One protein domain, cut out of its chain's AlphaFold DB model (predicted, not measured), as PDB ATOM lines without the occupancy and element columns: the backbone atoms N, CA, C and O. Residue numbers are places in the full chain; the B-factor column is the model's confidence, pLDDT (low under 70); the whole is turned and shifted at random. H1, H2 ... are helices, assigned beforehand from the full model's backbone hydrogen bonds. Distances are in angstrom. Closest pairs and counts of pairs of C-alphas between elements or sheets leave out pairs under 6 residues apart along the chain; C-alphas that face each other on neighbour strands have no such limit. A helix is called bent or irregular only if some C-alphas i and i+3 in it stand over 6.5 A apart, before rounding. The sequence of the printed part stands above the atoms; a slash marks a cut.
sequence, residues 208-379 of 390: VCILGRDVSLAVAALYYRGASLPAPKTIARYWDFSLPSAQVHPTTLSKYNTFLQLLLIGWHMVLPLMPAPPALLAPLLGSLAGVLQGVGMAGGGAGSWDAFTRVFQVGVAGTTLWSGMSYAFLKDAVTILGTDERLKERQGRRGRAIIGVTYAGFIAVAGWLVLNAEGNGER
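What this domain is: This is residues 208 to 379 of the 390 residues of an uncharacterized protein of Pseudovirgaria hyperparasitica (UniProt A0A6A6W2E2). This is a long, loose assembly of helices: H6 runs along most of its length, H5 and H1 lie beside it, staggered one after the other, and H3 lies beside H5. At one end H4 crosses the start of H5, at the other the small H2 lies near the end of H1, and residues 370 to 379 of H6 stick out. The printed part has 172 residues with six named helices, H1 to H6 in that order, and no named strand: all helix. It is loose, with a radius of gyration of the C-alphas of 21.2 A, and elongated, spanning 65 by 35 by 27 A.

How they stand to each other: Begin with H1, residues 208 to 228; it forms a bundle, a set of helices side by side, with H5, residues 306 to 329, and H6, residues 341 to 379. H1 and H6 touch, opposite ways at a shallow tilt of 20 degrees; their closest C-alphas, Ser 216 and Ile 355, are 5.3 A apart. H2, residues 235 to 238, is close to H1 but not clearly touching, with the C-alphas of Gly 226 and Tyr 238 closest at 6.9 A. H3, residues 252 to 273, touches H5 with closest C-alphas Ser 254 and Ser 323 at 5.7 A, opposite ways at a shallow tilt of 26 degrees. H1 and H3 are only just apart, at 8.1 A. H4, residues 282 to 294, touches residues 307 to 308 of H5 alone, at a steep tilt of 55 degrees; the C-alphas of Ala 289 and Ala 307 are closest, at 5.0 A. H5 is the hub, touching four helices. Residues 209 to 213 of H1 alone touch it, the same way at a shallow tilt of 21 degrees, with the C-alphas of Arg 213 and Gly 324 closest at 5.5 A. H5 and H6 form a hairpin, with the C-alphas of Ala 328 and Arg 352 closest at 4.7 A. Every O i to N i+4 pair is within hydrogen-bond range in H1 and H4; H3 has 16 of 18, H5 18 of 20 and H6 34 of 35, while H2 is too short for such a pair.

Where its parts are: Find C-alpha 208 at (-15.994, -8.072, -6.715), where H1 begins its 29.5 A. H3 spans 32.7 A and is irregular, but only just: C-alphas 269 and 272 are 6.7 A apart. H4 spans 18.3 A, and H5 runs 34.4 A from C-alpha 306 at (-34.836, -2.015, -1.576). H6 runs 57.3 A to C-alpha 379 at (-34.418, -22.698, -13.103).

The domain as a whole: The C-alphas farthest apart, Pro 232 and Ala 279, are 67.4 A apart. The printed part has no cut; the links H2 to H3, H4 to H5 and H5 to H6 are long. Look for pLDDT under 70 at residues 230 to 231, 241 to 250, 298 to 303, 331 to 339 and 375 to 379.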
ATOM      1  N   VAL A 208     -17.098  -7.780  -5.781       95.75
ATOM      2  CA  VAL A 208     -15.994  -8.072  -6.715       95.75
ATOM      3  C   VAL A 208     -15.512  -6.814  -7.442       95.75
ATOM      4  O   VAL A 208     -14.305  -6.622  -7.569       95.75
ATOM      5  N   CYS A 209     -16.404  -5.917  -7.868       94.75
ATOM      6  CA  CYS A 209     -16.007  -4.637  -8.469       94.75
ATOM      7  C   CYS A 209     -15.218  -3.749  -7.489       94.75
ATOM      8  O   CYS A 209     -14.188  -3.179  -7.859       94.75
ATOM      9  N   ILE A 210     -15.669  -3.641  -6.237       94.50
ATOM     10  CA  ILE A 210     -15.008  -2.831  -5.200       94.50
ATOM     11  C   ILE A 210     -13.639  -3.423  -4.841       94.50
ATOM     12  O   ILE A 210     -12.621  -2.733  -4.946       94.50
ATOM     13  N   LEU A 211     -13.601  -4.707  -4.480       94.88
ATOM     14  CA  LEU A 211     -12.377  -5.403  -4.079       94.88
ATOM     15  C   LEU A 211     -11.393  -5.525  -5.242       94.88
ATOM     16  O   LEU A 211     -10.197  -5.292  -5.078       94.88
ATOM     17  N   GLY A 212     -11.886  -5.823  -6.442       93.44
ATOM     18  CA  GLY A 212     -11.072  -5.960  -7.641       93.44
ATOM     19  C   GLY A 212     -10.334  -4.677  -8.010       93.44
ATOM     20  O   GLY A 212      -9.175  -4.729  -8.435       93.44
ATOM     21  N   ARG A 213     -10.960  -3.511  -7.804       92.00
ATOM     22  CA  ARG A 213     -10.307  -2.204  -7.971       92.00
ATOM     23  C   ARG A 213      -9.153  -2.052  -6.990       92.00
ATOM     24  O   ARG A 213      -8.046  -1.706  -7.399       92.00
ATOM     25  N   ASP A 214      -9.411  -2.308  -5.713       91.00
ATOM     26  CA  ASP A 214      -8.430  -2.120  -4.648       91.00
ATOM     27  C   ASP A 214      -7.245  -3.079  -4.789       91.00
ATOM     28  O   ASP A 214      -6.093  -2.647  -4.705       91.00
ATOM     29  N   VAL A 215      -7.507  -4.343  -5.134       91.69
ATOM     30  CA  VAL A 215      -6.474  -5.335  -5.461       91.69
ATOM     31  C   VAL A 215      -5.676  -4.910  -6.693       91.69
ATOM     32  O   VAL A 215      -4.450  -4.974  -6.673       91.69
ATOM     33  N   SER A 216      -6.326  -4.421  -7.752       90.31
ATOM     34  CA  SER A 216      -5.630  -3.964  -8.966       90.31
ATOM     35  C   SER A 216      -4.686  -2.792  -8.686       90.31
ATOM     36  O   SER A 216      -3.560  -2.762  -9.188       90.31
ATOM     37  N   LEU A 217      -5.110  -1.843  -7.846       87.38
ATOM     38  CA  LEU A 217      -4.267  -0.733  -7.406       87.38
ATOM     39  C   LEU A 217      -3.123  -1.210  -6.502       87.38
ATOM     40  O   LEU A 217      -1.994  -0.747  -6.669       87.38
ATOM     41  N   ALA A 218      -3.380  -2.160  -5.599       86.69
ATOM     42  CA  ALA A 218      -2.353  -2.750  -4.744       86.69
ATOM     43  C   ALA A 218      -1.285  -3.489  -5.568       86.69
ATOM     44  O   ALA A 218      -0.095  -3.234  -5.403       86.69
ATOM     45  N   VAL A 219      -1.689  -4.333  -6.525       87.88
ATOM     46  CA  VAL A 219      -0.774  -5.039  -7.440       87.88
ATOM     47  C   VAL A 219       0.073  -4.048  -8.239       87.88
ATOM     48  O   VAL A 219       1.286  -4.229  -8.372       87.88
ATOM     49  N   ALA A 220      -0.531  -2.966  -8.730       84.12
ATOM     50  CA  ALA A 220       0.205  -1.926  -9.433       84.12
ATOM     51  C   ALA A 220       1.207  -1.206  -8.526       84.12
ATOM     52  O   ALA A 220       2.344  -0.982  -8.940       84.12
ATOM     53  N   ALA A 221       0.832  -0.889  -7.286       81.38
ATOM     54  CA  ALA A 221       1.736  -0.294  -6.304       81.38
ATOM     55  C   ALA A 221       2.931  -1.216  -5.995       81.38
ATOM     56  O   ALA A 221       4.075  -0.757  -5.994       81.38
ATOM     57  N   LEU A 222       2.689  -2.521  -5.826       83.44
ATOM     58  CA  LEU A 222       3.741  -3.526  -5.629       83.44
ATOM     59  C   LEU A 222       4.678  -3.611  -6.843       83.44
ATOM     60  O   LEU A 222       5.900  -3.684  -6.669       83.44
ATOM     61  N   TYR A 223       4.125  -3.554  -8.061       85.06
ATOM     62  CA  TYR A 223       4.900  -3.504  -9.302       85.06
ATOM     63  C   TYR A 223       5.756  -2.236  -9.389       85.06
ATOM     64  O   TYR A 223       6.953  -2.335  -9.663       85.06
ATOM     65  N   TYR A 224       5.180  -1.055  -9.137       80.31
ATOM     66  CA  TYR A 224       5.915   0.209  -9.185       80.31
ATOM     67  C   TYR A 224       7.061   0.219  -8.181       80.31
ATOM     68  O   TYR A 224       8.174   0.561  -8.570       80.31
ATOM     69  N   ARG A 225       6.829  -0.256  -6.950       79.44
ATOM     70  CA  ARG A 225       7.874  -0.412  -5.929       79.44
ATOM     71  C   ARG A 225       8.987  -1.359  -6.380       79.44
ATOM     72  O   ARG A 225      10.162  -1.062  -6.210       79.44
ATOM     73  N   GLY A 226       8.642  -2.491  -6.989       80.06
ATOM     74  CA  GLY A 226       9.637  -3.432  -7.514       80.06
ATOM     75  C   GLY A 226      10.438  -2.876  -8.701       80.06
ATOM     76  O   GLY A 226      11.609  -3.217  -8.889       80.06
ATOM     77  N   ALA A 227       9.815  -2.023  -9.515       76.31
ATOM     78  CA  ALA A 227      10.413  -1.434 -10.707       76.31
ATOM     79  C   ALA A 227      11.311  -0.221 -10.406       76.31
ATOM     80  O   ALA A 227      12.257   0.017 -11.159       76.31
ATOM     81  N   SER A 228      11.031   0.522  -9.336       71.31
ATOM     82  CA  SER A 228      11.763   1.728  -8.924       71.31
ATOM     83  C   SER A 228      13.001   1.445  -8.064       71.31
ATOM     84  O   SER A 228      13.840   2.329  -7.900       71.31
ATOM     85  N   LEU A 229      13.160   0.227  -7.534       74.19
ATOM     86  CA  LEU A 229      14.327  -0.138  -6.727       74.19
ATOM     87  C   LEU A 229      15.620  -0.171  -7.570       74.19
ATOM     88  O   LEU A 229      15.691  -0.935  -8.543       74.19
ATOM     89  N   PRO A 230      16.669   0.590  -7.189       67.88
ATOM     90  CA  PRO A 230      17.975   0.504  -7.837       67.88
ATOM     91  C   PRO A 230      18.622  -0.859  -7.557       67.88
ATOM     92  O   PRO A 230      18.391  -1.472  -6.512       67.88
ATOM     93  N   ALA A 231      19.449  -1.345  -8.487       69.75
ATOM     94  CA  ALA A 231      20.186  -2.594  -8.294       69.75
ATOM     95  C   ALA A 231      21.097  -2.511  -7.041       69.75
ATOM     96  O   ALA A 231      21.633  -1.436  -6.764       69.75
ATOM     97  N   PRO A 232      21.304  -3.602  -6.274       76.06
ATOM     98  CA  PRO A 232      20.699  -4.935  -6.377       76.06
ATOM     99  C   PRO A 232      19.266  -5.006  -5.810       76.06
ATOM    100  O   PRO A 232      18.926  -4.348  -4.825       76.06
ATOM    101  N   LYS A 233      18.429  -5.843  -6.437       73.31
ATOM    102  CA  LYS A 233      17.032  -6.084  -6.047       73.31
ATOM    103  C   LYS A 233      16.956  -7.199  -5.003       73.31
ATOM    104  O   LYS A 233      16.748  -8.359  -5.343       73.31
ATOM    105  N   THR A 234      17.146  -6.848  -3.737       80.56
ATOM    106  CA  THR A 234      17.058  -7.790  -2.611       80.56
ATOM    107  C   THR A 234      15.700  -7.670  -1.914       80.56
ATOM    108  O   THR A 234      15.168  -6.565  -1.798       80.56
ATOM    109  N   ILE A 235      15.159  -8.774  -1.384       76.69
ATOM    110  CA  ILE A 235      13.884  -8.781  -0.634       76.69
ATOM    111  C   ILE A 235      13.930  -7.830   0.573       76.69
ATOM    112  O   ILE A 235      12.982  -7.088   0.800       76.69
ATOM    113  N   ALA A 236      15.057  -7.768   1.289       74.50
ATOM    114  CA  ALA A 236      15.233  -6.843   2.415       74.50
ATOM    115  C   ALA A 236      15.057  -5.369   2.006       74.50
ATOM    116  O   ALA A 236      14.450  -4.590   2.729       74.50
ATOM    117  N   ARG A 237      15.519  -5.001   0.805       71.50
ATOM    118  CA  ARG A 237      15.384  -3.643   0.263       71.50
ATOM    119  C   ARG A 237      13.976  -3.363  -0.258       71.50
ATOM    120  O   ARG A 237      13.537  -2.221  -0.257       71.50
ATOM    121  N   TYR A 238      13.262  -4.403  -0.690       71.50
ATOM    122  CA  TYR A 238      11.856  -4.285  -1.057       71.50
ATOM    123  C   TYR A 238      10.994  -3.905   0.144       71.50
ATOM    124  O   TYR A 238      10.126  -3.055   0.001       71.50
ATOM    125  N   TRP A 239      11.263  -4.480   1.318       72.50
ATOM    126  CA  TRP A 239      10.540  -4.188   2.560       72.50
ATOM    127  C   TRP A 239      11.074  -2.976   3.331       72.50
ATOM    128  O   TRP A 239      10.546  -2.646   4.388       72.50
ATOM    129  N   ASP A 240      12.063  -2.265   2.791       70.81
ATOM    130  CA  ASP A 240      12.518  -0.997   3.350       70.81
ATOM    131  C   ASP A 240      11.528   0.118   2.967       70.81
ATOM    132  O   ASP A 240      11.398   0.492   1.797       70.81
ATOM    133  N   PHE A 241      10.744   0.588   3.941       64.94
ATOM    134  CA  PHE A 241       9.723   1.628   3.758       64.94
ATOM    135  C   PHE A 241      10.292   3.051   3.820       64.94
ATOM    136  O   PHE A 241       9.567   4.004   3.543       64.94
ATOM    137  N   SER A 242      11.584   3.208   4.127       63.78
ATOM    138  CA  SER A 242      12.239   4.521   4.200       63.78
ATOM    139  C   SER A 242      12.538   5.138   2.824       63.78
ATOM    140  O   SER A 242      12.840   6.326   2.735       63.78
ATOM    141  N   LEU A 243      12.434   4.357   1.740       56.28
ATOM    142  CA  LEU A 243      12.698   4.791   0.366       56.28
ATOM    143  C   LEU A 243      11.379   5.134  -0.363       56.28
ATOM    144  O   LEU A 243      10.711   4.224  -0.870       56.28
ATOM    145  N   PRO A 244      10.990   6.422  -0.480       55.34
ATOM    146  CA  PRO A 244       9.804   6.825  -1.233       55.34
ATOM    147  C   PRO A 244      10.050   6.617  -2.730       55.34
ATOM    148  O   PRO A 244      10.629   7.445  -3.428       55.34
ATOM    149  N   SER A 245       9.642   5.452  -3.219       50.66
ATOM    150  CA  SER A 245      10.020   4.968  -4.547       50.66
ATOM    151  C   SER A 245       9.039   5.376  -5.661       50.66
ATOM    152  O   SER A 245       9.371   5.296  -6.843       50.66
ATOM    153  N   ALA A 246       7.851   5.869  -5.295       56.88
ATOM    154  CA  ALA A 246       6.873   6.483  -6.190       56.88
ATOM    155  C   ALA A 246       5.909   7.375  -5.390       56.88
ATOM    156  O   ALA A 246       5.486   6.996  -4.298       56.88
ATOM    157  N   GLN A 247       5.532   8.533  -5.939       57.34
ATOM    158  CA  GLN A 247       4.434   9.340  -5.401       57.34
ATOM    159  C   GLN A 247       3.184   9.077  -6.241       57.34
ATOM    160  O   GLN A 247       3.163   9.315  -7.451       57.34
ATOM    161  N   VAL A 248       2.146   8.543  -5.598       57.84
ATOM    162  CA  VAL A 248       0.843   8.313  -6.225       57.84
ATOM    163  C   VAL A 248      -0.017   9.528  -5.916       57.84
ATOM    164  O   VAL A 248      -0.340   9.770  -4.754       57.84
ATOM    165  N   HIS A 249      -0.376  10.320  -6.925       59.41
ATOM    166  CA  HIS A 249      -1.290  11.437  -6.703       59.41
ATOM    167  C   HIS A 249      -2.722  10.893  -6.660       59.41
ATOM    168  O   HIS A 249      -3.211  10.370  -7.666       59.41
ATOM    169  N   PRO A 250      -3.424  10.981  -5.514       60.47
ATOM    170  CA  PRO A 250      -4.787  10.492  -5.435       60.47
ATOM    171  C   PRO A 250      -5.682  11.362  -6.318       60.47
ATOM    172  O   PRO A 250      -5.820  12.566  -6.094       60.47
ATOM    173  N   THR A 251      -6.311  10.744  -7.317       71.00
ATOM    174  CA  THR A 251      -7.276  11.427  -8.180       71.00
ATOM    175  C   THR A 251      -8.493  11.847  -7.355       71.00
ATOM    176  O   THR A 251      -8.944  11.127  -6.460       71.00
ATOM    177  N   THR A 252      -9.054  13.023  -7.637       75.69
ATOM    178  CA  THR A 252     -10.254  13.528  -6.943       75.69
ATOM    179  C   THR A 252     -11.436  12.570  -7.095       75.69
ATOM    180  O   THR A 252     -12.152  12.311  -6.133       75.69
ATOM    181  N   LEU A 253     -11.562  11.950  -8.270       74.69
ATOM    182  CA  LEU A 253     -12.553  10.921  -8.576       74.69
ATOM    183  C   LEU A 253     -12.475   9.705  -7.634       74.69
ATOM    184  O   LEU A 253     -13.498   9.168  -7.217       74.69
ATOM    185  N   SER A 254     -11.263   9.280  -7.276       78.19
ATOM    186  CA  SER A 254     -11.050   8.151  -6.369       78.19
ATOM    187  C   SER A 254     -11.503   8.453  -4.944       78.19
ATOM    188  O   SER A 254     -12.066   7.578  -4.291       78.19
ATOM    189  N   LYS A 255     -11.330   9.701  -4.490       84.88
ATOM    190  CA  LYS A 255     -11.768  10.144  -3.159       84.88
ATOM    191  C   LYS A 255     -13.289  10.095  -3.031       84.88
ATOM    192  O   LYS A 255     -13.793   9.514  -2.077       84.88
ATOM    193  N   TYR A 256     -14.005  10.637  -4.019       87.94
ATOM    194  CA  TYR A 256     -15.470  10.583  -4.037       87.94
ATOM    195  C   TYR A 256     -15.988   9.148  -4.090       87.94
ATOM    196  O   TYR A 256     -16.910   8.808  -3.360       87.94
ATOM    197  N   ASN A 257     -15.369   8.284  -4.900       91.12
ATOM    198  CA  ASN A 257     -15.783   6.890  -4.978       91.12
ATOM    199  C   ASN A 257     -15.615   6.156  -3.639       91.12
ATOM    200  O   ASN A 257     -16.548   5.513  -3.175       91.12
ATOM    201  N   THR A 258     -14.450   6.272  -3.002       89.06
ATOM    202  CA  THR A 258     -14.211   5.636  -1.697       89.06
ATOM    203  C   THR A 258     -15.164   6.183  -0.626       89.06
ATOM    204  O   THR A 258     -15.665   5.417   0.190       89.06
ATOM    205  N   PHE A 259     -15.491   7.479  -0.664       91.50
ATOM    206  CA  PHE A 259     -16.501   8.069   0.219       91.50
ATOM    207  C   PHE A 259     -17.899   7.471  -0.005       91.50
ATOM    208  O   PHE A 259     -18.560   7.075   0.951       91.50
ATOM    209  N   LEU A 260     -18.333   7.345  -1.263       93.56
ATOM    210  CA  LEU A 260     -19.611   6.710  -1.597       93.56
ATOM    211  C   LEU A 260     -19.648   5.232  -1.185       93.56
ATOM    212  O   LEU A 260     -20.675   4.765  -0.706       93.56
ATOM    213  N   GLN A 261     -18.534   4.507  -1.316       94.31
ATOM    214  CA  GLN A 261     -18.417   3.126  -0.839       94.31
ATOM    215  C   GLN A 261     -18.562   3.036   0.684       94.31
ATOM    216  O   GLN A 261     -19.286   2.170   1.167       94.31
ATOM    217  N   LEU A 262     -17.928   3.941   1.439       93.69
ATOM    218  CA  LEU A 262     -18.058   3.989   2.898       93.69
ATOM    219  C   LEU A 262     -19.510   4.256   3.319       93.69
ATOM    220  O   LEU A 262     -20.033   3.588   4.209       93.69
ATOM    221  N   LEU A 263     -20.182   5.189   2.637       95.00
ATOM    222  CA  LEU A 263     -21.599   5.465   2.862       95.00
ATOM    223  C   LEU A 263     -22.487   4.266   2.510       95.00
ATOM    224  O   LEU A 263     -23.420   3.976   3.251       95.00
ATOM    225  N   LEU A 264     -22.200   3.553   1.418       95.62
ATOM    226  CA  LEU A 264     -22.942   2.354   1.026       95.62
ATOM    227  C   LEU A 264     -22.795   1.233   2.058       95.62
ATOM    228  O   LEU A 264     -23.775   0.583   2.412       95.62
ATOM    229  N   ILE A 265     -21.585   1.020   2.565       95.06
ATOM    230  CA  ILE A 265     -21.327   0.047   3.628       95.06
ATOM    231  C   ILE A 265     -22.102   0.422   4.894       95.06
ATOM    232  O   ILE A 265     -22.811  -0.418   5.447       95.06
ATOM    233  N   GLY A 266     -22.019   1.687   5.316       94.44
ATOM    234  CA  GLY A 266     -22.786   2.189   6.455       94.44
ATOM    235  C   GLY A 266     -24.293   2.010   6.254       94.44
ATOM    236  O   GLY A 266     -24.981   1.554   7.162       94.44
ATOM    237  N   TRP A 267     -24.796   2.275   5.046       94.88
ATOM    238  CA  TRP A 267     -26.191   2.036   4.683       94.88
ATOM    239  C   TRP A 267     -26.589   0.569   4.877       94.88
ATOM    240  O   TRP A 267     -27.575   0.283   5.553       94.88
ATOM    241  N   HIS A 268     -25.781  -0.371   4.382       93.81
ATOM    242  CA  HIS A 268     -26.032  -1.803   4.546       93.81
ATOM    243  C   HIS A 268     -26.024  -2.280   6.000       93.81
ATOM    244  O   HIS A 268     -26.760  -3.202   6.338       93.81
ATOM    245  N   MET A 269     -25.230  -1.653   6.865       92.44
ATOM    246  CA  MET A 269     -25.241  -1.949   8.300       92.44
ATOM    247  C   MET A 269     -26.484  -1.410   9.012       92.44
ATOM    248  O   MET A 269     -26.890  -1.957  10.036       92.44
ATOM    249  N   VAL A 270     -27.088  -0.346   8.481       93.50
ATOM    250  CA  VAL A 270     -28.290   0.276   9.045       93.50
ATOM    251  C   VAL A 270     -29.569  -0.443   8.607       93.50
ATOM    252  O   VAL A 270     -30.526  -0.469   9.375       93.50
ATOM    253  N   LEU A 271     -29.596  -1.075   7.428       91.19
ATOM    254  CA  LEU A 271     -30.790  -1.770   6.919       91.19
ATOM    255  C   LEU A 271     -31.417  -2.762   7.924       91.19
ATOM    256  O   LEU A 271     -32.618  -2.653   8.166       91.19
ATOM    257  N   PRO A 272     -30.662  -3.658   8.595       89.56
ATOM    258  CA  PRO A 272     -31.240  -4.575   9.583       89.56
ATOM    259  C   PRO A 272     -31.794  -3.877  10.837       89.56
ATOM    260  O   PRO A 272     -32.586  -4.469  11.564       89.56
ATOM    261  N   LEU A 273     -31.372  -2.637  11.112       89.81
ATOM    262  CA  LEU A 273     -31.855  -1.827  12.237       89.81
ATOM    263  C   LEU A 273     -33.152  -1.080  11.895       89.81
ATOM    264  O   LEU A 273     -33.877  -0.676  12.802       89.81
ATOM    265  N   MET A 274     -33.449  -0.892  10.605       89.12
ATOM    266  CA  MET A 274     -34.635  -0.184  10.115       89.12
ATOM    267  C   MET A 274     -35.418  -1.062   9.126       89.12
ATOM    268  O   MET A 274     -35.285  -0.881   7.915       89.12
ATOM    269  N   PRO A 275     -36.276  -1.981   9.611       83.75
ATOM    270  CA  PRO A 275     -36.974  -2.943   8.753       83.75
ATOM    271  C   PRO A 275     -37.888  -2.304   7.702       83.75
ATOM    272  O   PRO A 275     -38.072  -2.854   6.621       83.75
ATOM    273  N   ALA A 276     -38.463  -1.140   8.009       86.81
ATOM    274  CA  ALA A 276     -39.359  -0.420   7.115       86.81
ATOM    275  C   ALA A 276     -39.023   1.075   7.088       86.81
ATOM    276  O   ALA A 276     -38.571   1.625   8.102       86.81
ATOM    277  N   PRO A 277     -39.230   1.753   5.948       88.38
ATOM    278  CA  PRO A 277     -39.067   3.191   5.884       88.38
ATOM    279  C   PRO A 277     -40.168   3.917   6.668       88.38
ATOM    280  O   PRO A 277     -41.293   3.422   6.768       88.38
ATOM    281  N   PRO A 278     -39.884   5.123   7.192       89.38
ATOM    282  CA  PRO A 278     -40.906   5.989   7.762       89.38
ATOM    283  C   PRO A 278     -42.051   6.221   6.770       89.38
ATOM    284  O   PRO A 278     -41.807   6.403   5.575       89.38
ATOM    285  N   ALA A 279     -43.288   6.310   7.266       88.31
ATOM    286  CA  ALA A 279     -44.482   6.479   6.429       88.31
ATOM    287  C   ALA A 279     -44.398   7.685   5.470       88.31
ATOM    288  O   ALA A 279     -44.907   7.625   4.356       88.31
ATOM    289  N   LEU A 280     -43.695   8.752   5.866       89.50
ATOM    290  CA  LEU A 280     -43.444   9.928   5.025       89.50
ATOM    291  C   LEU A 280     -42.587   9.633   3.782       89.50
ATOM    292  O   LEU A 280     -42.739  10.302   2.765       89.50
ATOM    293  N   LEU A 281     -41.682   8.655   3.855       89.12
ATOM    294  CA  LEU A 281     -40.766   8.308   2.764       89.12
ATOM    295  C   LEU A 281     -41.295   7.170   1.885       89.12
ATOM    296  O   LEU A 281     -40.856   7.040   0.744       89.12
ATOM    297  N   ALA A 282     -42.250   6.372   2.368       87.75
ATOM    298  CA  ALA A 282     -42.778   5.227   1.626       87.75
ATOM    299  C   ALA A 282     -43.347   5.586   0.231       87.75
ATOM    300  O   ALA A 282     -42.994   4.891  -0.725       87.75
ATOM    301  N   PRO A 283     -44.125   6.678   0.034       89.31
ATOM    302  CA  PRO A 283     -44.614   7.058  -1.298       89.31
ATOM    303  C   PRO A 283     -43.489   7.454  -2.261       89.31
ATOM    304  O   PRO A 283     -43.527   7.125  -3.449       89.31
ATOM    305  N   LEU A 284     -42.460   8.138  -1.746       89.44
ATOM    306  CA  LEU A 284     -41.285   8.534  -2.522       89.44
ATOM    307  C   LEU A 284     -40.492   7.301  -2.974       89.44
ATOM    308  O   LEU A 284     -40.131   7.194  -4.144       89.44
ATOM    309  N   LEU A 285     -40.264   6.352  -2.064       89.56
ATOM    310  CA  LEU A 285     -39.575   5.095  -2.360       89.56
ATOM    311  C   LEU A 285     -40.381   4.205  -3.313       89.56
ATOM    312  O   LEU A 285     -39.799   3.594  -4.203       89.56
ATOM    313  N   GLY A 286     -41.709   4.180  -3.182       86.62
ATOM    314  CA  GLY A 286     -42.600   3.510  -4.132       86.62
ATOM    315  C   GLY A 286     -42.525   4.120  -5.534       86.62
ATOM    316  O   GLY A 286     -42.404   3.393  -6.518       86.62
ATOM    317  N   SER A 287     -42.503   5.452  -5.630       88.12
ATOM    318  CA  SER A 287     -42.339   6.162  -6.909       88.12
ATOM    319  C   SER A 287     -40.985   5.857  -7.551       88.12
ATOM    320  O   SER A 287     -40.906   5.590  -8.749       88.12
ATOM    321  N   LEU A 288     -39.918   5.835  -6.745       88.81
ATOM    322  CA  LEU A 288     -38.583   5.448  -7.193       88.81
ATOM    323  C   LEU A 288     -38.556   3.999  -7.698       88.81
ATOM    324  O   LEU A 288     -38.010   3.746  -8.766       88.81
ATOM    325  N   ALA A 289     -39.179   3.066  -6.971       87.00
ATOM    326  CA  ALA A 289     -39.296   1.670  -7.384       87.00
ATOM    327  C   ALA A 289     -39.994   1.537  -8.748       87.00
ATOM    328  O   ALA A 289     -39.500   0.829  -9.622       87.00
ATOM    329  N   GLY A 290     -41.087   2.279  -8.962       85.56
ATOM    330  CA  GLY A 290     -41.796   2.306 -10.244       85.56
ATOM    331  C   GLY A 290     -40.934   2.829 -11.397       85.56
ATOM    332  O   GLY A 290     -40.926   2.241 -12.478       85.56
ATOM    333  N   VAL A 291     -40.145   3.887 -11.168       86.94
ATOM    334  CA  VAL A 291     -39.186   4.396 -12.168       86.94
ATOM    335  C   VAL A 291     -38.123   3.347 -12.496       86.94
ATOM    336  O   VAL A 291     -37.822   3.137 -13.669       86.94
ATOM    337  N   LEU A 292     -37.574   2.663 -11.490       86.38
ATOM    338  CA  LEU A 292     -36.570   1.614 -11.702       86.38
ATOM    339  C   LEU A 292     -37.126   0.460 -12.526       86.38
ATOM    340  O   LEU A 292     -36.476   0.022 -13.475       86.38
ATOM    341  N   GLN A 293     -38.347   0.032 -12.218       84.44
ATOM    342  CA  GLN A 293     -39.039  -0.989 -12.989       84.44
ATOM    343  C   GLN A 293     -39.253  -0.540 -14.442       84.44
ATOM    344  O   GLN A 293     -38.990  -1.312 -15.362       84.44
ATOM    345  N   GLY A 294     -39.619   0.727 -14.665       83.94
ATOM    346  CA  GLY A 294     -39.754   1.314 -16.002       83.94
ATOM    347  C   GLY A 294     -38.450   1.382 -16.812       83.94
ATOM    348  O   GLY A 294     -38.498   1.383 -18.039       83.94
ATOM    349  N   VAL A 295     -37.287   1.398 -16.153       84.94
ATOM    350  CA  VAL A 295     -35.954   1.382 -16.792       84.94
ATOM    351  C   VAL A 295     -35.373  -0.045 -16.867       84.94
ATOM    352  O   VAL A 295     -34.231  -0.241 -17.273       84.94
ATOM    353  N   GLY A 296     -36.155  -1.070 -16.510       79.88
ATOM    354  CA  GLY A 296     -35.723  -2.470 -16.554       79.88
ATOM    355  C   GLY A 296     -34.819  -2.885 -15.389       79.88
ATOM    356  O   GLY A 296     -34.227  -3.958 -15.423       79.88
ATOM    357  N   MET A 297     -34.712  -2.069 -14.337       77.25
ATOM    358  CA  MET A 297     -34.055  -2.447 -13.085       77.25
ATOM    359  C   MET A 297     -35.087  -3.059 -12.136       77.25
ATOM    360  O   MET A 297     -35.565  -2.416 -11.203       77.25
ATOM    361  N   ALA A 298     -35.468  -4.304 -12.420       62.69
ATOM    362  CA  ALA A 298     -36.501  -5.013 -11.675       62.69
ATOM    363  C   ALA A 298     -36.004  -5.486 -10.303       62.69
ATOM    364  O   ALA A 298     -34.963  -6.135 -10.184       62.69
ATOM    365  N   GLY A 299     -36.790  -5.190  -9.268       56.59
ATOM    366  CA  GLY A 299     -36.711  -5.805  -7.949       56.59
ATOM    367  C   GLY A 299     -36.691  -4.784  -6.815       56.59
ATOM    368  O   GLY A 299     -35.980  -3.783  -6.851       56.59
ATOM    369  N   GLY A 300     -37.502  -5.058  -5.805       58.72
ATOM    370  CA  GLY A 300     -37.709  -4.208  -4.642       58.72
ATOM    371  C   GLY A 300     -39.197  -4.063  -4.369       58.72
ATOM    372  O   GLY A 300     -39.954  -3.657  -5.251       58.72
ATOM    373  N   GLY A 301     -39.621  -4.423  -3.159       61.16
ATOM    374  CA  GLY A 301     -41.017  -4.265  -2.760       61.16
ATOM    375  C   GLY A 301     -41.413  -2.790  -2.808       61.16
ATOM    376  O   GLY A 301     -40.656  -1.933  -2.338       61.16
ATOM    377  N   ALA A 302     -42.583  -2.478  -3.368       62.44
ATOM    378  CA  ALA A 302     -43.105  -1.115  -3.367       62.44
ATOM    379  C   ALA A 302     -43.155  -0.579  -1.923       62.44
ATOM    380  O   ALA A 302     -43.750  -1.199  -1.046       62.44
ATOM    381  N   GLY A 303     -42.493   0.555  -1.667       66.12
ATOM    382  CA  GLY A 303     -42.441   1.164  -0.332       66.12
ATOM    383  C   GLY A 303     -41.432   0.543   0.646       66.12
ATOM    384  O   GLY A 303     -41.519   0.829   1.835       66.12
ATOM    385  N   SER A 304     -40.476  -0.266   0.180       80.38
ATOM    386  CA  SER A 304     -39.351  -0.779   0.983       80.38
ATOM    387  C   SER A 304     -38.053   0.010   0.743       80.38
ATOM    388  O   SER A 304     -37.939   0.801  -0.197       80.38
ATOM    389  N   TRP A 305     -37.035  -0.229   1.574       88.38
ATOM    390  CA  TRP A 305     -35.691   0.326   1.374       88.38
ATOM    391  C   TRP A 305     -34.955  -0.249   0.152       88.38
ATOM    392  O   TRP A 305     -33.898   0.268  -0.223       88.38
ATOM    393  N   ASP A 306     -35.496  -1.285  -0.492       87.19
ATOM    394  CA  ASP A 306     -34.836  -2.015  -1.576       87.19
ATOM    395  C   ASP A 306     -34.559  -1.128  -2.788       87.19
ATOM    396  O   ASP A 306     -33.451  -1.138  -3.325       87.19
ATOM    397  N   ALA A 307     -35.539  -0.317  -3.198       86.75
ATOM    398  CA  ALA A 307     -35.411   0.558  -4.363       86.75
ATOM    399  C   ALA A 307     -34.281   1.579  -4.178       86.75
ATOM    400  O   ALA A 307     -33.434   1.759  -5.056       86.75
ATOM    401  N   PHE A 308     -34.223   2.204  -2.999       89.62
ATOM    402  CA  PHE A 308     -33.141   3.121  -2.654       89.62
ATOM    403  C   PHE A 308     -31.792   2.402  -2.593       89.62
ATOM    404  O   PHE A 308     -30.816   2.872  -3.177       89.62
ATOM    405  N   THR A 309     -31.742   1.243  -1.932       91.56
ATOM    406  CA  THR A 309     -30.518   0.446  -1.798       91.56
ATOM    407  C   THR A 309     -29.958   0.072  -3.167       91.56
ATOM    408  O   THR A 309     -28.762   0.224  -3.397       91.56
ATOM    409  N   ARG A 310     -30.813  -0.322  -4.113       88.38
ATOM    410  CA  ARG A 310     -30.418  -0.661  -5.487       88.38
ATOM    411  C   ARG A 310     -29.888   0.534  -6.262       88.38
ATOM    412  O   ARG A 310     -28.827   0.430  -6.871       88.38
ATOM    413  N   VAL A 311     -30.569   1.678  -6.205       89.62
ATOM    414  CA  VAL A 311     -30.072   2.922  -6.825       89.62
ATOM    415  C   VAL A 311     -28.703   3.273  -6.278       89.62
ATOM    416  O   VAL A 311     -27.791   3.607  -7.036       89.62
ATOM    417  N   PHE A 312     -28.546   3.164  -4.961       93.06
ATOM    418  CA  PHE A 312     -27.291   3.494  -4.327       93.06
ATOM    419  C   PHE A 312     -26.181   2.516  -4.737       93.06
ATOM    420  O   PHE A 312     -25.108   2.951  -5.151       93.06
ATOM    421  N   GLN A 313     -26.460   1.210  -4.735       93.50
ATOM    422  CA  GLN A 313     -25.549   0.169  -5.210       93.50
ATOM    423  C   GLN A 313     -25.117   0.382  -6.662       93.50
ATOM    424  O   GLN A 313     -23.923   0.337  -6.945       93.50
ATOM    425  N   VAL A 314     -26.054   0.654  -7.575       91.25
ATOM    426  CA  VAL A 314     -25.760   0.914  -8.995       91.25
ATOM    427  C   VAL A 314     -24.937   2.190  -9.156       91.25
ATOM    428  O   VAL A 314     -23.975   2.207  -9.925       91.25
ATOM    429  N   GLY A 315     -25.253   3.237  -8.392       92.69
ATOM    430  CA  GLY A 315     -24.468   4.467  -8.354       92.69
ATOM    431  C   GLY A 315     -23.018   4.204  -7.945       92.69
ATOM    432  O   GLY A 315     -22.096   4.581  -8.670       92.69
ATOM    433  N   VAL A 316     -22.810   3.489  -6.834       94.88
ATOM    434  CA  VAL A 316     -21.469   3.117  -6.356       94.88
ATOM    435  C   VAL A 316     -20.760   2.175  -7.327       94.88
ATOM    436  O   VAL A 316     -19.558   2.330  -7.555       94.88
ATOM    437  N   ALA A 317     -21.471   1.228  -7.941       93.94
ATOM    438  CA  ALA A 317     -20.924   0.352  -8.973       93.94
ATOM    439  C   ALA A 317     -20.386   1.181 -10.144       93.94
ATOM    440  O   ALA A 317     -19.221   1.046 -10.520       93.94
ATOM    441  N   GLY A 318     -21.202   2.099 -10.667       92.69
ATOM    442  CA  GLY A 318     -20.844   2.987 -11.768       92.69
ATOM    443  C   GLY A 318     -19.636   3.864 -11.443       92.69
ATOM    444  O   GLY A 318     -18.679   3.907 -12.223       92.69
ATOM    445  N   THR A 319     -19.609   4.507 -10.270       92.88
ATOM    446  CA  THR A 319     -18.460   5.327  -9.852       92.88
ATOM    447  C   THR A 319     -17.207   4.491  -9.604       92.88
ATOM    448  O   THR A 319     -16.102   4.963  -9.878       92.88
ATOM    449  N   THR A 320     -17.351   3.246  -9.143       93.00
ATOM    450  CA  THR A 320     -16.229   2.327  -8.894       93.00
ATOM    451  C   THR A 320     -15.622   1.846 -10.205       93.00
ATOM    452  O   THR A 320     -14.401   1.897 -10.373       93.00
ATOM    453  N   LEU A 321     -16.458   1.449 -11.168       92.62
ATOM    454  CA  LEU A 321     -16.046   1.088 -12.525       92.62
ATOM    455  C   LEU A 321     -15.328   2.254 -13.199       92.62
ATOM    456  O   LEU A 321     -14.187   2.102 -13.637       92.62
ATOM    457  N   TRP A 322     -15.946   3.435 -13.188       90.56
ATOM    458  CA  TRP A 322     -15.368   4.646 -13.759       90.56
ATOM    459  C   TRP A 322     -14.048   5.030 -13.076       90.56
ATOM    460  O   TRP A 322     -13.049   5.310 -13.743       90.56
ATOM    461  N   SER A 323     -13.992   4.978 -11.741       89.31
ATOM    462  CA  SER A 323     -12.777   5.281 -10.989       89.31
ATOM    463  C   SER A 323     -11.652   4.294 -11.277       89.31
ATOM    464  O   SER A 323     -10.547   4.736 -11.587       89.31
ATOM    465  N   GLY A 324     -11.898   2.984 -11.213       86.62
ATOM    466  CA  GLY A 324     -10.876   1.973 -11.503       86.62
ATOM    467  C   GLY A 324     -10.364   2.064 -12.943       86.62
ATOM    468  O   GLY A 324      -9.159   2.033 -13.181       86.62
ATOM    469  N   MET A 325     -11.267   2.308 -13.894       85.31
ATOM    470  CA  MET A 325     -10.926   2.491 -15.302       85.31
ATOM    471  C   MET A 325     -10.081   3.751 -15.543       85.31
ATOM    472  O   MET A 325      -9.128   3.722 -16.324       85.31
ATOM    473  N   SER A 326     -10.350   4.842 -14.821       85.44
ATOM    474  CA  SER A 326      -9.574   6.084 -14.924       85.44
ATOM    475  C   SER A 326      -8.078   5.873 -14.638       85.44
ATOM    476  O   SER A 326      -7.241   6.467 -15.315       85.44
ATOM    477  N   TYR A 327      -7.723   4.960 -13.726       79.44
ATOM    478  CA  TYR A 327      -6.330   4.635 -13.403       79.44
ATOM    479  C   TYR A 327      -5.603   3.867 -14.515       79.44
ATOM    480  O   TYR A 327      -4.380   3.957 -14.619       79.44
ATOM    481  N   ALA A 328      -6.329   3.142 -15.367       80.31
ATOM    482  CA  ALA A 328      -5.745   2.488 -16.535       80.31
ATOM    483  C   ALA A 328      -5.441   3.493 -17.665       80.31
ATOM    484  O   ALA A 328      -4.486   3.310 -18.423       80.31
ATOM    485  N   PHE A 329      -6.214   4.581 -17.766       77.19
ATOM    486  CA  PHE A 329      -6.129   5.521 -18.890       77.19
ATOM    487  C   PHE A 329      -5.365   6.820 -18.585       77.19
ATOM    488  O   PHE A 329      -4.631   7.306 -19.452       77.19
ATOM    489  N   LEU A 330      -5.464   7.366 -17.370       71.06
ATOM    490  CA  LEU A 330      -4.829   8.635 -16.996       71.06
ATOM    491  C   LEU A 330      -3.316   8.466 -16.791       71.06
ATOM    492  O   LEU A 330      -2.864   7.647 -15.993       71.06
ATOM    493  N   LYS A 331      -2.518   9.264 -17.515       60.34
ATOM    494  CA  LYS A 331      -1.047   9.289 -17.399       60.34
ATOM    495  C   LYS A 331      -0.566   9.916 -16.084       60.34
ATOM    496  O   LYS A 331       0.510   9.556 -15.623       60.34
ATOM    497  N   ASP A 332      -1.380  10.770 -15.469       55.25
ATOM    498  CA  ASP A 332      -0.971  11.624 -14.343       55.25
ATOM    499  C   ASP A 332      -1.140  10.967 -12.960       55.25
ATOM    500  O   ASP A 332      -0.865  11.584 -11.936       55.25
ATOM    501  N   ALA A 333      -1.614   9.716 -12.902       55.38
ATOM    502  CA  ALA A 333      -1.913   9.053 -11.632       55.38
ATOM    503  C   ALA A 333      -0.661   8.568 -10.870       55.38
ATOM    504  O   ALA A 333      -0.712   8.411  -9.651       55.38
ATOM    505  N   VAL A 334       0.457   8.316 -11.567       56.09
ATOM    506  CA  VAL A 334       1.693   7.780 -10.969       56.09
ATOM    507  C   VAL A 334       2.908   8.510 -11.530       56.09
ATOM    508  O   VAL A 334       3.272   8.314 -12.691       56.09
ATOM    509  N   THR A 335       3.571   9.302 -10.690       57.00
ATOM    510  CA  THR A 335       4.797  10.014 -11.062       57.00
ATOM    511  C   THR A 335       6.002   9.221 -10.559       57.00
ATOM    512  O   THR A 335       6.226   9.093  -9.354       57.00
ATOM    513  N   ILE A 336       6.777   8.647 -11.484       61.38
ATOM    514  CA  ILE A 336       7.983   7.876 -11.152       61.38
ATOM    515  C   ILE A 336       9.165   8.840 -11.000       61.38
ATOM    516  O   ILE A 336       9.485   9.598 -11.920       61.38
ATOM    517  N   LEU A 337       9.828   8.793  -9.845       60.56
ATOM    518  CA  LEU A 337      11.035   9.569  -9.560       60.56
ATOM    519  C   LEU A 337      12.250   8.886 -10.213       60.56
ATOM    520  O   LEU A 337      12.445   7.685 -10.063       60.56
ATOM    521  N   GLY A 338      13.055   9.637 -10.971       63.69
ATOM    522  CA  GLY A 338      14.243   9.114 -11.661       63.69
ATOM    523  C   GLY A 338      14.783  10.068 -12.730       63.69
ATOM    524  O   GLY A 338      14.099  11.015 -13.123       63.69
ATOM    525  N   THR A 339      16.001   9.830 -13.212       62.84
ATOM    526  CA  THR A 339      16.653  10.649 -14.254       62.84
ATOM    527  C   THR A 339      16.324  10.182 -15.677       62.84
ATOM    528  O   THR A 339      16.349  10.987 -16.603       62.84
ATOM    529  N   ASP A 340      15.948   8.912 -15.857       77.00
ATOM    530  CA  ASP A 340      15.712   8.306 -17.175       77.00
ATOM    531  C   ASP A 340      14.245   8.386 -17.633       77.00
ATOM    532  O   ASP A 340      13.431   7.499 -17.356       77.00
ATOM    533  N   GLU A 341      13.913   9.412 -18.418       79.88
ATOM    534  CA  GLU A 341      12.575   9.633 -19.002       79.88
ATOM    535  C   GLU A 341      12.026   8.405 -19.759       79.88
ATOM    536  O   GLU A 341      10.889   7.978 -19.546       79.88
ATOM    537  N   ARG A 342      12.853   7.744 -20.584       77.94
ATOM    538  CA  ARG A 342      12.428   6.560 -21.361       77.94
ATOM    539  C   ARG A 342      12.058   5.361 -20.485       77.94
ATOM    540  O   ARG A 342      11.199   4.563 -20.872       77.94
ATOM    541  N   LEU A 343      12.717   5.193 -19.338       75.75
ATOM    542  CA  LEU A 343      12.396   4.118 -18.398       75.75
ATOM    543  C   LEU A 343      11.081   4.419 -17.678       75.75
ATOM    544  O   LEU A 343      10.233   3.527 -17.606       75.75
ATOM    545  N   LYS A 344      10.864   5.674 -17.261       74.88
ATOM    546  CA  LYS A 344       9.596   6.120 -16.663       74.88
ATOM    547  C   LYS A 344       8.416   5.869 -17.590       74.88
ATOM    548  O   LYS A 344       7.422   5.281 -17.171       74.88
ATOM    549  N   GLU A 345       8.528   6.240 -18.864       79.00
ATOM    550  CA  GLU A 345       7.445   6.036 -19.830       79.00
ATOM    551  C   GLU A 345       7.097   4.553 -20.015       79.00
ATOM    552  O   GLU A 345       5.916   4.187 -20.039       79.00
ATOM    553  N   ARG A 346       8.108   3.676 -20.124       81.25
ATOM    554  CA  ARG A 346       7.879   2.226 -20.237       81.25
ATOM    555  C   ARG A 346       7.269   1.655 -18.964       81.25
ATOM    556  O   ARG A 346       6.331   0.861 -19.052       81.25
ATOM    557  N   GLN A 347       7.783   2.039 -17.800       79.81
ATOM    558  CA  GLN A 347       7.288   1.572 -16.507       79.81
ATOM    559  C   GLN A 347       5.853   2.045 -16.257       79.81
ATOM    560  O   GLN A 347       5.011   1.221 -15.906       79.81
ATOM    561  N   GLY A 348       5.539   3.309 -16.542       79.81
ATOM    562  CA  GLY A 348       4.189   3.865 -16.436       79.81
ATOM    563  C   GLY A 348       3.207   3.277 -17.453       79.81
ATOM    564  O   GLY A 348       2.025   3.110 -17.157       79.81
ATOM    565  N   ARG A 349       3.655   2.909 -18.663       82.94
ATOM    566  CA  ARG A 349       2.811   2.175 -19.626       82.94
ATOM    567  C   ARG A 349       2.506   0.757 -19.139       82.94
ATOM    568  O   ARG A 349       1.358   0.335 -19.213       82.94
ATOM    569  N   ARG A 350       3.511   0.045 -18.622       84.44
ATOM    570  CA  ARG A 350       3.344  -1.310 -18.075       84.44
ATOM    571  C   ARG A 350       2.464  -1.325 -16.830       84.44
ATOM    572  O   ARG A 350       1.553  -2.135 -16.770       84.44
ATOM    573  N   GLY A 351       2.679  -0.412 -15.885       84.31
ATOM    574  CA  GLY A 351       1.865  -0.337 -14.673       84.31
ATOM    575  C   GLY A 351       0.392  -0.048 -14.971       84.31
ATOM    576  O   GLY A 351      -0.479  -0.719 -14.432       84.31
ATOM    577  N   ARG A 352       0.095   0.859 -15.913       86.50
ATOM    578  CA  ARG A 352      -1.285   1.093 -16.382       86.50
ATOM    579  C   ARG A 352      -1.902  -0.114 -17.083       86.50
ATOM    580  O   ARG A 352      -3.068  -0.413 -16.853       86.50
ATOM    581  N   ALA A 353      -1.124  -0.822 -17.905       88.44
ATOM    582  CA  ALA A 353      -1.584  -2.057 -18.536       88.44
ATOM    583  C   ALA A 353      -1.900  -3.143 -17.495       88.44
ATOM    584  O   ALA A 353      -2.920  -3.810 -17.625       88.44
ATOM    585  N   ILE A 354      -1.082  -3.274 -16.443       89.31
ATOM    586  CA  ILE A 354      -1.342  -4.191 -15.325       89.31
ATOM    587  C   ILE A 354      -2.683  -3.847 -14.668       89.31
ATOM    588  O   ILE A 354      -3.535  -4.723 -14.607       89.31
ATOM    589  N   ILE A 355      -2.907  -2.582 -14.280       88.62
ATOM    590  CA  ILE A 355      -4.181  -2.136 -13.677       88.62
ATOM    591  C   ILE A 355      -5.363  -2.462 -14.595       88.62
ATOM    592  O   ILE A 355      -6.369  -3.002 -14.141       88.62
ATOM    593  N   GLY A 356      -5.248  -2.132 -15.884       89.25
ATOM    594  CA  GLY A 356      -6.314  -2.354 -16.858       89.25
ATOM    595  C   GLY A 356      -6.658  -3.833 -17.027       89.25
ATOM    596  O   GLY A 356      -7.831  -4.186 -16.992       89.25
ATOM    597  N   VAL A 357      -5.649  -4.700 -17.163       91.94
ATOM    598  CA  VAL A 357      -5.848  -6.145 -17.349       91.94
ATOM    599  C   VAL A 357      -6.407  -6.792 -16.085       91.94
ATOM    600  O   VAL A 357      -7.381  -7.538 -16.174       91.94
ATOM    601  N   THR A 358      -5.838  -6.501 -14.910       93.12
ATOM    602  CA  THR A 358      -6.320  -7.094 -13.655       93.12
ATOM    603  C   THR A 358      -7.742  -6.645 -13.356       93.12
ATOM    604  O   THR A 358      -8.593  -7.479 -13.052       93.12
ATOM    605  N   TYR A 359      -8.037  -5.349 -13.504       93.94
ATOM    606  CA  TYR A 359      -9.358  -4.824 -13.187       93.94
ATOM    607  C   TYR A 359     -10.420  -5.281 -14.189       93.94
ATOM    608  O   TYR A 359     -11.513  -5.660 -13.779       93.94
ATOM    609  N   ALA A 360     -10.094  -5.343 -15.485       93.06
ATOM    610  CA  ALA A 360     -10.986  -5.927 -16.486       93.06
ATOM    611  C   ALA A 360     -11.308  -7.399 -16.183       93.06
ATOM    612  O   ALA A 360     -12.452  -7.814 -16.357       93.06
ATOM    613  N   GLY A 361     -10.336  -8.166 -15.673       94.62
ATOM    614  CA  GLY A 361     -10.564  -9.530 -15.194       94.62
ATOM    615  C   GLY A 361     -11.603  -9.592 -14.071       94.62
ATOM    616  O   GLY A 361     -12.548 -10.371 -14.156       94.62
ATOM    617  N   PHE A 362     -11.495  -8.723 -13.063       95.12
ATOM    618  CA  PHE A 362     -12.496  -8.639 -11.991       95.12
ATOM    619  C   PHE A 362     -13.877  -8.209 -12.497       95.12
ATOM    620  O   PHE A 362     -14.880  -8.766 -12.062       95.12
ATOM    621  N   ILE A 363     -13.948  -7.270 -13.445       94.56
ATOM    622  CA  ILE A 363     -15.217  -6.858 -14.064       94.56
ATOM    623  C   ILE A 363     -15.855  -8.028 -14.822       94.56
ATOM    624  O   ILE A 363     -17.064  -8.225 -14.727       94.56
ATOM    625  N   ALA A 364     -15.062  -8.828 -15.539       94.81
ATOM    626  CA  ALA A 364     -15.560 -10.015 -16.228       94.81
ATOM    627  C   ALA A 364     -16.127 -11.047 -15.238       94.81
ATOM    628  O   ALA A 364     -17.206 -11.586 -15.477       94.81
ATOM    629  N   VAL A 365     -15.453 -11.268 -14.103       95.38
ATOM    630  CA  VAL A 365     -15.962 -12.130 -13.020       95.38
ATOM    631  C   VAL A 365     -17.256 -11.568 -12.430       95.38
ATOM    632  O   VAL A 365     -18.209 -12.315 -12.239       95.38
ATOM    633  N   ALA A 366     -17.328 -10.259 -12.180       93.56
ATOM    634  CA  ALA A 366     -18.545  -9.620 -11.686       93.56
ATOM    635  C   ALA A 366     -19.712  -9.776 -12.674       93.56
ATOM    636  O   ALA A 366     -20.811 -10.132 -12.259       93.56
ATOM    637  N   GLY A 367     -19.473  -9.580 -13.974       92.75
ATOM    638  CA  GLY A 367     -20.477  -9.804 -15.018       92.75
ATOM    639  C   GLY A 367     -20.934 -11.261 -15.087       92.75
ATOM    640  O   GLY A 367     -22.129 -11.524 -15.155       92.75
ATOM    641  N   TRP A 368     -20.002 -12.210 -14.984       93.69
ATOM    642  CA  TRP A 368     -20.318 -13.639 -14.914       93.69
ATOM    643  C   TRP A 368     -21.180 -13.989 -13.692       93.69
ATOM    644  O   TRP A 368     -22.123 -14.765 -13.816       93.69
ATOM    645  N   LEU A 369     -20.914 -13.379 -12.531       91.75
ATOM    646  CA  LEU A 369     -21.740 -13.562 -11.332       91.75
ATOM    647  C   LEU A 369     -23.166 -13.033 -11.511       91.75
ATOM    648  O   LEU A 369     -24.096 -13.675 -11.037       91.75
ATOM    649  N   VAL A 370     -23.345 -11.893 -12.187       89.00
ATOM    650  CA  VAL A 370     -24.684 -11.352 -12.482       89.00
ATOM    651  C   VAL A 370     -25.451 -12.297 -13.404       89.00
ATOM    652  O   VAL A 370     -26.552 -12.712 -13.059       89.00
ATOM    653  N   LEU A 371     -24.841 -12.708 -14.519       89.38
ATOM    654  CA  LEU A 371     -25.484 -13.592 -15.501       89.38
ATOM    655  C   LEU A 371     -25.857 -14.959 -14.909       89.38
ATOM    656  O   LEU A 371     -26.906 -15.515 -15.220       89.38
ATOM    657  N   ASN A 372     -25.015 -15.506 -14.032       89.06
ATOM    658  CA  ASN A 372     -25.309 -16.775 -13.370       89.06
ATOM    659  C   ASN A 372     -26.370 -16.656 -12.273       89.06
ATOM    660  O   ASN A 372     -27.070 -17.630 -12.011       89.06
ATOM    661  N   ALA A 373     -26.465 -15.503 -11.609       81.38
ATOM    662  CA  ALA A 373     -27.518 -15.269 -10.630       81.38
ATOM    663  C   ALA A 373     -28.894 -15.229 -11.312       81.38
ATOM    664  O   ALA A 373     -29.836 -15.820 -10.794       81.38
ATOM    665  N   GLU A 374     -28.983 -14.608 -12.491       74.62
ATOM    666  CA  GLU A 374     -30.201 -14.585 -13.312       74.62
ATOM    667  C   GLU A 374     -30.579 -15.996 -13.793       74.62
ATOM    668  O   GLU A 374     -31.689 -16.456 -13.536       74.62
ATOM    669  N   GLY A 375     -29.630 -16.740 -14.375       69.31
ATOM    670  CA  GLY A 375     -29.901 -18.090 -14.891       69.31
ATOM    671  C   GLY A 375     -30.210 -19.154 -13.826       69.31
ATOM    672  O   GLY A 375     -30.817 -20.179 -14.138       69.31
ATOM    673  N   ASN A 376     -29.801 -18.949 -12.569       69.88
ATOM    674  CA  ASN A 376     -30.207 -19.816 -11.458       69.88
ATOM    675  C   ASN A 376     -31.618 -19.487 -10.946       69.88
ATOM    676  O   ASN A 376     -32.302 -20.400 -10.492       69.88
ATOM    677  N   GLY A 377     -32.048 -18.222 -11.027       62.81
ATOM    678  CA  GLY A 377     -33.396 -17.812 -10.632       62.81
ATOM    679  C   GLY A 377     -34.473 -18.435 -11.522       62.81
ATOM    680  O   GLY A 377     -35.419 -19.022 -11.009       62.81
ATOM    681  N   GLU A 378     -34.271 -18.405 -12.842       68.06
ATOM    682  CA  GLU A 378     -35.215 -18.975 -13.818       68.06
ATOM    683  C   GLU A 378     -35.411 -20.491 -13.619       68.06
ATOM    684  O   GLU A 378     -36.535 -20.986 -13.609       68.06
ATOM    685  N   ARG A 379     -34.332 -21.243 -13.346       66.12
ATOM    686  CA  ARG A 379     -34.418 -22.698 -13.103       66.12
ATOM    687  C   ARG A 379     -35.172 -23.073 -11.827       66.12
ATOM    688  O   ARG A 379     -35.744 -24.160 -11.764       66.12
TER     689      ARG A 379